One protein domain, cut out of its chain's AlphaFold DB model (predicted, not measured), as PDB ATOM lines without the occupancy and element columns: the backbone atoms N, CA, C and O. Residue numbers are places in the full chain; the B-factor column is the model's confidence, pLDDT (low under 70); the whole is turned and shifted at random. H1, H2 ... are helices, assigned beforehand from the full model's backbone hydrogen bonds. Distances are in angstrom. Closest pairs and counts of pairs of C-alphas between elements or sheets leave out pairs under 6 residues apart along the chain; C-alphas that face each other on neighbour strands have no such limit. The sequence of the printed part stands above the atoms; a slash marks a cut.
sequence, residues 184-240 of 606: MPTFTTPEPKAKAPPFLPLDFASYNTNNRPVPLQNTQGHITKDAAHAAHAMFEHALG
ATOM      1  N   MET A 184     -12.391  17.471  29.307       95.50
ATOM      2  CA  MET A 184     -11.397  16.767  30.107       95.50
ATOM      3  C   MET A 184     -11.964  16.424  31.489       95.50
ATOM      4  O   MET A 184     -12.614  17.271  32.105       95.50
ATOM      5  N   PRO A 185     -11.692  15.225  32.022       94.50
ATOM      6  CA  PRO A 185     -11.946  14.937  33.427       94.50
ATOM      7  C   PRO A 185     -11.012  15.756  34.327       94.50
ATOM      8  O   PRO A 185      -9.959  16.245  33.900       94.50
ATOM      9  N   THR A 186     -11.378  15.885  35.600       93.00
ATOM     10  CA  THR A 186     -10.571  16.590  36.606       93.00
ATOM     11  C   THR A 186      -9.242  15.890  36.894       93.00
ATOM     12  O   THR A 186      -8.268  16.552  37.259       93.00
ATOM     13  N   PHE A 187      -9.175  14.576  36.663       92.69
ATOM     14  CA  PHE A 187      -7.965  13.766  36.752       92.69
ATOM     15  C   PHE A 187      -7.648  13.109  35.412       92.69
ATOM     16  O   PHE A 187      -8.500  12.463  34.806       92.69
ATOM     17  N   THR A 188      -6.396  13.214  34.981       90.75
ATOM     18  CA  THR A 188      -5.880  12.564  33.772       90.75
ATOM     19  C   THR A 188      -4.654  11.723  34.102       90.75
ATOM     20  O   THR A 188      -4.131  11.763  35.217       90.75
ATOM     21  N   THR A 189      -4.189  10.933  33.134       88.06
ATOM     22  CA  THR A 189      -2.938  10.190  33.272       88.06
ATOM     23  C   THR A 189      -1.874  10.741  32.317       88.06
ATOM     24  O   THR A 189      -2.118  10.814  31.112       88.06
ATOM     25  N   PRO A 190      -0.688  11.140  32.816       80.75
ATOM     26  CA  PRO A 190       0.434  11.514  31.955       80.75
ATOM     27  C   PRO A 190       1.112  10.291  31.317       80.75
ATOM     28  O   PRO A 190       1.865  10.440  30.359       80.75
ATOM     29  N   GLU A 191       0.850   9.084  31.830       82.62
ATOM     30  CA  GLU A 191       1.475   7.838  31.382       82.62
ATOM     31  C   GLU A 191       0.418   6.760  31.083       82.62
ATOM     32  O   GLU A 191       0.410   5.697  31.709       82.62
ATOM     33  N   PRO A 192      -0.465   6.978  30.088       80.19
ATOM     34  CA  PRO A 192      -1.561   6.052  29.780       80.19
ATOM     35  C   PRO A 192      -1.090   4.643  29.390       80.19
ATOM     36  O   PRO A 192      -1.867   3.694  29.426       80.19
ATOM     37  N   LYS A 193       0.184   4.495  29.006       81.94
ATOM     38  CA  LYS A 193       0.800   3.215  28.622       81.94
ATOM     39  C   LYS A 193       1.445   2.462  29.790       81.94
ATOM     40  O   LYS A 193       1.903   1.338  29.587       81.94
ATOM     41  N   ALA A 194       1.544   3.061  30.978       84.00
ATOM     42  CA  ALA A 194       2.120   2.386  32.135       84.00
ATOM     43  C   ALA A 194       1.253   1.185  32.547       84.00
ATOM     44  O   ALA A 194       0.039   1.180  32.365       84.00
ATOM     45  N   LYS A 195       1.868   0.149  33.136       89.19
ATOM     46  CA  LYS A 195       1.133  -1.042  33.610       89.19
ATOM     47  C   LYS A 195       0.091  -0.691  34.684       89.19
ATOM     48  O   LYS A 195      -0.938  -1.351  34.778       89.19
ATOM     49  N   ALA A 196       0.379   0.336  35.479       88.62
ATOM     50  CA  ALA A 196      -0.533   0.955  36.429       88.62
ATOM     51  C   ALA A 196      -0.461   2.480  36.224       88.62
ATOM     52  O   ALA A 196       0.386   3.125  36.844       88.62
ATOM     53  N   PRO A 197      -1.267   3.046  35.304       85.50
ATOM     54  CA  PRO A 197      -1.221   4.471  34.996       85.50
ATOM     55  C   PRO A 197      -1.534   5.321  36.235       85.50
ATOM     56  O   PRO A 197      -2.569   5.098  36.871       85.50
ATOM     57  N   PRO A 198      -0.680   6.294  36.597       87.56
ATOM     58  CA  PRO A 198      -0.996   7.225  37.667       87.56
ATOM     59  C   PRO A 198      -2.092   8.186  37.196       87.56
ATOM     60  O   PRO A 198      -2.042   8.671  36.065       87.56
ATOM     61  N   PHE A 199      -3.050   8.491  38.069       89.81
ATOM     62  CA  PHE A 199      -4.032   9.552  37.850       89.81
ATOM     63  C   PHE A 199      -3.661  10.763  38.694       89.81
ATOM     64  O   PHE A 199      -3.550  10.671  39.916       89.81
ATOM     65  N   LEU A 200      -3.452  11.891  38.027       89.56
ATOM     66  CA  LEU A 200      -3.091  13.162  38.638       89.56
ATOM     67  C   LEU A 200      -4.129  14.219  38.255       89.56
ATOM     68  O   LEU A 200      -4.764  14.086  37.206       89.56
ATOM     69  N   PRO A 201      -4.299  15.275  39.066       90.88
ATOM     70  CA  PRO A 201      -5.081  16.432  38.656       90.88
ATOM     71  C   PRO A 201      -4.630  16.941  37.280       90.88
ATOM     72  O   PRO A 201      -3.431  16.982  36.992       90.88
ATOM     73  N   LEU A 202      -5.592  17.310  36.430       89.75
ATOM     74  CA  LEU A 202      -5.375  17.685  35.026       89.75
ATOM     75  C   LEU A 202      -4.229  18.695  34.838       89.75
ATOM     76  O   LEU A 202      -3.439  18.586  33.901       89.75
ATOM     77  N   ASP A 203      -4.118  19.662  35.748       87.38
ATOM     78  CA  ASP A 203      -3.138  20.744  35.695       87.38
ATOM     79  C   ASP A 203      -1.683  20.279  35.900       87.38
ATOM     80  O   ASP A 203      -0.762  20.932  35.403       87.38
ATOM     81  N   PHE A 204      -1.443  19.131  36.544       85.88
ATOM     82  CA  PHE A 204      -0.088  18.615  36.790       85.88
ATOM     83  C   PHE A 204       0.630  18.254  35.490       85.88
ATOM     84  O   PHE A 204       1.806  18.580  35.313       85.88
ATOM     85  N   ALA A 205      -0.074  17.601  34.564       80.88
ATOM     86  CA  ALA A 205       0.482  17.277  33.255       80.88
ATOM     87  C   ALA A 205       0.616  18.538  32.384       80.88
ATOM     88  O   ALA A 205       1.637  18.721  31.717       80.88
ATOM     89  N   SER A 206      -0.380  19.433  32.430       81.25
ATOM     90  CA  SER A 206      -0.430  20.643  31.598       81.25
ATOM     91  C   SER A 206       0.655  21.674  31.924       81.25
ATOM     92  O   SER A 206       1.116  22.365  31.019       81.25
ATOM     93  N   TYR A 207       1.096  21.778  33.183       84.69
ATOM     94  CA  TYR A 207       2.119  22.749  33.607       84.69
ATOM     95  C   TYR A 207       3.510  22.139  33.835       84.69
ATOM     96  O   TYR A 207       4.376  22.766  34.452       84.69
ATOM     97  N   ASN A 208       3.763  20.936  33.314       83.44
ATOM     98  CA  ASN A 208       5.071  20.296  33.411       83.44
ATOM     99  C   ASN A 208       6.106  20.980  32.497       83.44
ATOM    100  O   ASN A 208       6.104  20.804  31.277       83.44
ATOM    101  N   THR A 209       7.047  21.720  33.095       84.50
ATOM    102  CA  THR A 209       8.089  22.448  32.349       84.50
ATOM    103  C   THR A 209       9.056  21.540  31.591       84.50
ATOM    104  O   THR A 209       9.709  22.016  30.671       84.50
ATOM    105  N   ASN A 210       9.140  20.246  31.923       82.69
ATOM    106  CA  ASN A 210      10.010  19.302  31.206       82.69
ATOM    107  C   ASN A 210       9.560  19.070  29.756       82.69
ATOM    108  O   ASN A 210      10.354  18.629  28.933       82.69
ATOM    109  N   ASN A 211       8.303  19.392  29.443       80.69
ATOM    110  CA  ASN A 211       7.741  19.277  28.099       80.69
ATOM    111  C   ASN A 211       7.961  20.546  27.258       80.69
ATOM    112  O   ASN A 211       7.417  20.663  26.162       80.69
ATOM    113  N   ARG A 212       8.712  21.526  27.776       83.88
ATOM    114  CA  ARG A 212       8.926  22.827  27.140       83.88
ATOM    115  C   ARG A 212      10.416  23.115  26.944       83.88
ATOM    116  O   ARG A 212      11.236  22.650  27.734       83.88
ATOM    117  N   PRO A 213      10.782  23.889  25.905       85.25
ATOM    118  CA  PRO A 213      12.155  24.352  25.739       85.25
ATOM    119  C   PRO A 213      12.577  25.225  26.927       85.25
ATOM    120  O   PRO A 213      11.751  25.926  27.514       85.25
ATOM    121  N   VAL A 214      13.870  25.193  27.254       83.56
ATOM    122  CA  VAL A 214      14.496  26.059  28.263       83.56
ATOM    123  C   VAL A 214      15.511  26.969  27.552       83.56
ATOM    124  O   VAL A 214      16.369  26.438  26.842       83.56
ATOM    125  N   PRO A 215      15.451  28.308  27.719       86.44
ATOM    126  CA  PRO A 215      14.466  29.067  28.505       86.44
ATOM    127  C   PRO A 215      13.043  28.954  27.939       86.44
ATOM    128  O   PRO A 215      12.869  28.704  26.742       86.44
ATOM    129  N   LEU A 216      12.028  29.132  28.799       91.62
ATOM    130  CA  LEU A 216      10.634  29.072  28.358       91.62
ATOM    131  C   LEU A 216      10.383  30.150  27.305       91.62
ATOM    132  O   LEU A 216      10.821  31.293  27.440       91.62
ATOM    133  N   GLN A 217       9.654  29.770  26.262       91.25
ATOM    134  CA  GLN A 217       9.252  30.667  25.184       91.25
ATOM    135  C   GLN A 217       7.788  31.057  25.355       91.25
ATOM    136  O   GLN A 217       6.976  30.241  25.782       91.25
ATOM    137  N   ASN A 218       7.439  32.274  24.972       92.62
ATOM    138  CA  ASN A 218       6.066  32.743  25.033       92.62
ATOM    139  C   ASN A 218       5.155  31.977  24.053       92.62
ATOM    140  O   ASN A 218       5.385  32.026  22.845       92.62
ATOM    141  N   THR A 219       4.099  31.335  24.554       91.50
ATOM    142  CA  THR A 219       3.032  30.733  23.728       91.50
ATOM    143  C   THR A 219       1.650  31.339  23.991       91.50
ATOM    144  O   THR A 219       0.632  30.698  23.747       91.50
ATOM    145  N   GLN A 220       1.591  32.557  24.529       92.31
ATOM    146  CA  GLN A 220       0.340  33.261  24.804       92.31
ATOM    147  C   GLN A 220      -0.379  33.713  23.528       92.31
ATOM    148  O   GLN A 220       0.240  34.079  22.529       92.31
ATOM    149  N   GLY A 221      -1.702  33.829  23.624       93.94
ATOM    150  CA  GLY A 221      -2.513  34.533  22.640       93.94
ATOM    151  C   GLY A 221      -2.790  33.695  21.403       93.94
ATOM    152  O   GLY A 221      -3.730  32.903  21.414       93.94
ATOM    153  N   HIS A 222      -2.011  33.911  20.347       95.81
ATOM    154  CA  HIS A 222      -2.229  33.345  19.016       95.81
ATOM    155  C   HIS A 222      -1.874  31.855  18.953       95.81
ATOM    156  O   HIS A 222      -0.790  31.452  19.372       95.81
ATOM    157  N   ILE A 223      -2.740  31.044  18.341       96.69
ATOM    158  CA  ILE A 223      -2.484  29.616  18.107       96.69
ATOM    159  C   ILE A 223      -2.306  29.364  16.614       96.69
ATOM    160  O   ILE A 223      -3.271  29.398  15.854       96.69
ATOM    161  N   THR A 224      -1.091  29.040  16.169       96.38
ATOM    162  CA  THR A 224      -0.837  28.649  14.769       96.38
ATOM    163  C   THR A 224      -1.555  27.339  14.415       96.38
ATOM    164  O   THR A 224      -2.016  26.617  15.298       96.38
ATOM    165  N   LYS A 225      -1.680  27.003  13.123       96.31
ATOM    166  CA  LYS A 225      -2.293  25.724  12.705       96.31
ATOM    167  C   LYS A 225      -1.517  24.513  13.222       96.31
ATOM    168  O   LYS A 225      -2.121  23.578  13.731       96.31
ATOM    169  N   ASP A 226      -0.191  24.573  13.177       95.88
ATOM    170  CA  ASP A 226       0.660  23.496  13.689       95.88
ATOM    171  C   ASP A 226       0.521  23.341  15.209       95.88
ATOM    172  O   ASP A 226       0.414  22.221  15.711       95.88
ATOM    173  N   ALA A 227       0.448  24.458  15.945       94.75
ATOM    174  CA  ALA A 227       0.201  24.436  17.384       94.75
ATOM    175  C   ALA A 227      -1.198  23.894  17.721       94.75
ATOM    176  O   ALA A 227      -1.338  23.144  18.687       94.75
ATOM    177  N   ALA A 228      -2.216  24.222  16.914       97.12
ATOM    178  CA  ALA A 228      -3.553  23.651  17.045       97.12
ATOM    179  C   ALA A 228      -3.514  22.128  16.857       97.12
ATOM    180  O   ALA A 228      -3.884  21.405  17.781       97.12
ATOM    181  N   HIS A 229      -2.970  21.629  15.742       97.12
ATOM    182  CA  HIS A 229      -2.845  20.188  15.499       97.12
ATOM    183  C   HIS A 229      -2.119  19.465  16.641       97.12
ATOM    184  O   HIS A 229      -2.588  18.427  17.109       97.12
ATOM    185  N   ALA A 230      -1.008  20.026  17.128       94.62
ATOM    186  CA  ALA A 230      -0.257  19.456  18.243       94.62
ATOM    187  C   ALA A 230      -1.083  19.406  19.541       94.62
ATOM    188  O   ALA A 230      -1.074  18.391  20.239       94.62
ATOM    189  N   ALA A 231      -1.829  20.468  19.855       94.38
ATOM    190  CA  ALA A 231      -2.687  20.520  21.035       94.38
ATOM    191  C   ALA A 231      -3.883  19.555  20.933       94.38
ATOM    192  O   ALA A 231      -4.156  18.827  21.884       94.38
ATOM    193  N   HIS A 232      -4.551  19.480  19.776       97.00
ATOM    194  CA  HIS A 232      -5.616  18.502  19.529       97.00
ATOM    195  C   HIS A 232      -5.109  17.065  19.670       97.00
ATOM    196  O   HIS A 232      -5.747  16.264  20.348       97.00
ATOM    197  N   ALA A 233      -3.944  16.746  19.097       94.62
ATOM    198  CA  ALA A 233      -3.336  15.424  19.230       94.62
ATOM    199  C   ALA A 233      -3.007  15.084  20.693       94.62
ATOM    200  O   ALA A 233      -3.199  13.948  21.122       94.62
ATOM    201  N   MET A 234      -2.550  16.067  21.477       91.50
ATOM    202  CA  MET A 234      -2.298  15.895  22.909       91.50
ATOM    203  C   MET A 234      -3.588  15.602  23.687       91.50
ATOM    204  O   MET A 234      -3.599  14.683  24.503       91.50
ATOM    205  N   PHE A 235      -4.668  16.347  23.434       93.94
ATOM    206  CA  PHE A 235      -5.956  16.127  24.099       93.94
ATOM    207  C   PHE A 235      -6.585  14.787  23.717       93.94
ATOM    208  O   PHE A 235      -6.998  14.038  24.600       93.94
ATOM    209  N   GLU A 236      -6.567  14.431  22.433       93.69
ATOM    210  CA  GLU A 236      -7.031  13.126  21.954       93.69
ATOM    211  C   GLU A 236      -6.236  11.979  22.591       93.69
ATOM    212  O   GLU A 236      -6.815  11.001  23.060       93.69
ATOM    213  N   HIS A 237      -4.907  12.118  22.680       89.62
ATOM    214  CA  HIS A 237      -4.053  11.130  23.335       89.62
ATOM    215  C   HIS A 237      -4.356  10.995  24.831       89.62
ATOM    216  O   HIS A 237      -4.421   9.877  25.339       89.62
ATOM    217  N   ALA A 238      -4.555  12.117  25.527       88.75
ATOM    218  CA  ALA A 238      -4.857  12.136  26.954       88.75
ATOM    219  C   ALA A 238      -6.226  11.515  27.277       88.75
ATOM    220  O   ALA A 238      -6.370  10.868  28.314       88.75
ATOM    221  N   LEU A 239      -7.217  11.687  26.397       90.88
ATOM    222  CA  LEU A 239      -8.552  11.098  26.545       90.88
ATOM    223  C   LEU A 239      -8.647   9.661  26.016       90.88
ATOM    224  O   LEU A 239      -9.545   8.921  26.410       90.88
ATOM    225  N   GLY A 240      -7.757   9.263  25.104       90.75
ATOM    226  CA  GLY A 240      -7.817   7.970  24.416       90.75
ATOM    227  C   GLY A 240      -8.961   7.859  23.398       90.75
ATOM    228  O   GLY A 240      -9.318   6.754  22.995       90.75
TER     229      GLY A 240
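Overview. This is residues 184 to 240 of the 606 residues of the protein "Flavin monooxygenase-like protein" of Ophiocordyceps sinensis (strain Co18 / CGMCC 3.14243) (UniProt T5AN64). With little regular structure, the domain is a loose, open frame: the long helix H2 makes one side, and a looping stretch with the very short helix H1 makes the other. The link between the helices swings wide, and its residues 207 to 218 stick out free. The printed part has 57 residues with two named helices, H1 then H2, and no named strand; the class is all helix, with 20 residues in named elements. It is only just loose, close to compact, with a radius of gyration of the C-alphas of 12.8 A, and only just elongated, spanning 35 by 23 by 19 A.

Arrangement. H2, residues 225 to 239, and H1, residues 202 to 206, are apart. Residues 187 to 188 form a short antiparallel pairing with residues 200 to 201. In H1 and H2 every O i to N i+4 pair is within hydrogen-bond range.

Along the chain. H2 measures 21.1 A, from C-alpha 225 at (-2.293, 25.724, 12.705) to C-alpha 239 at (-8.552, 11.098, 26.545). H1 begins at C-alpha 202, (-5.375, 17.685, 35.026).

Size, cuts and confidence. The C-alphas farthest apart, of Lys 195 and His 222, are 37.5 A apart. The link H1 to H2 is long, 18 residues. The printed part has no cut, and no printed residue is under 70 in pLDDT.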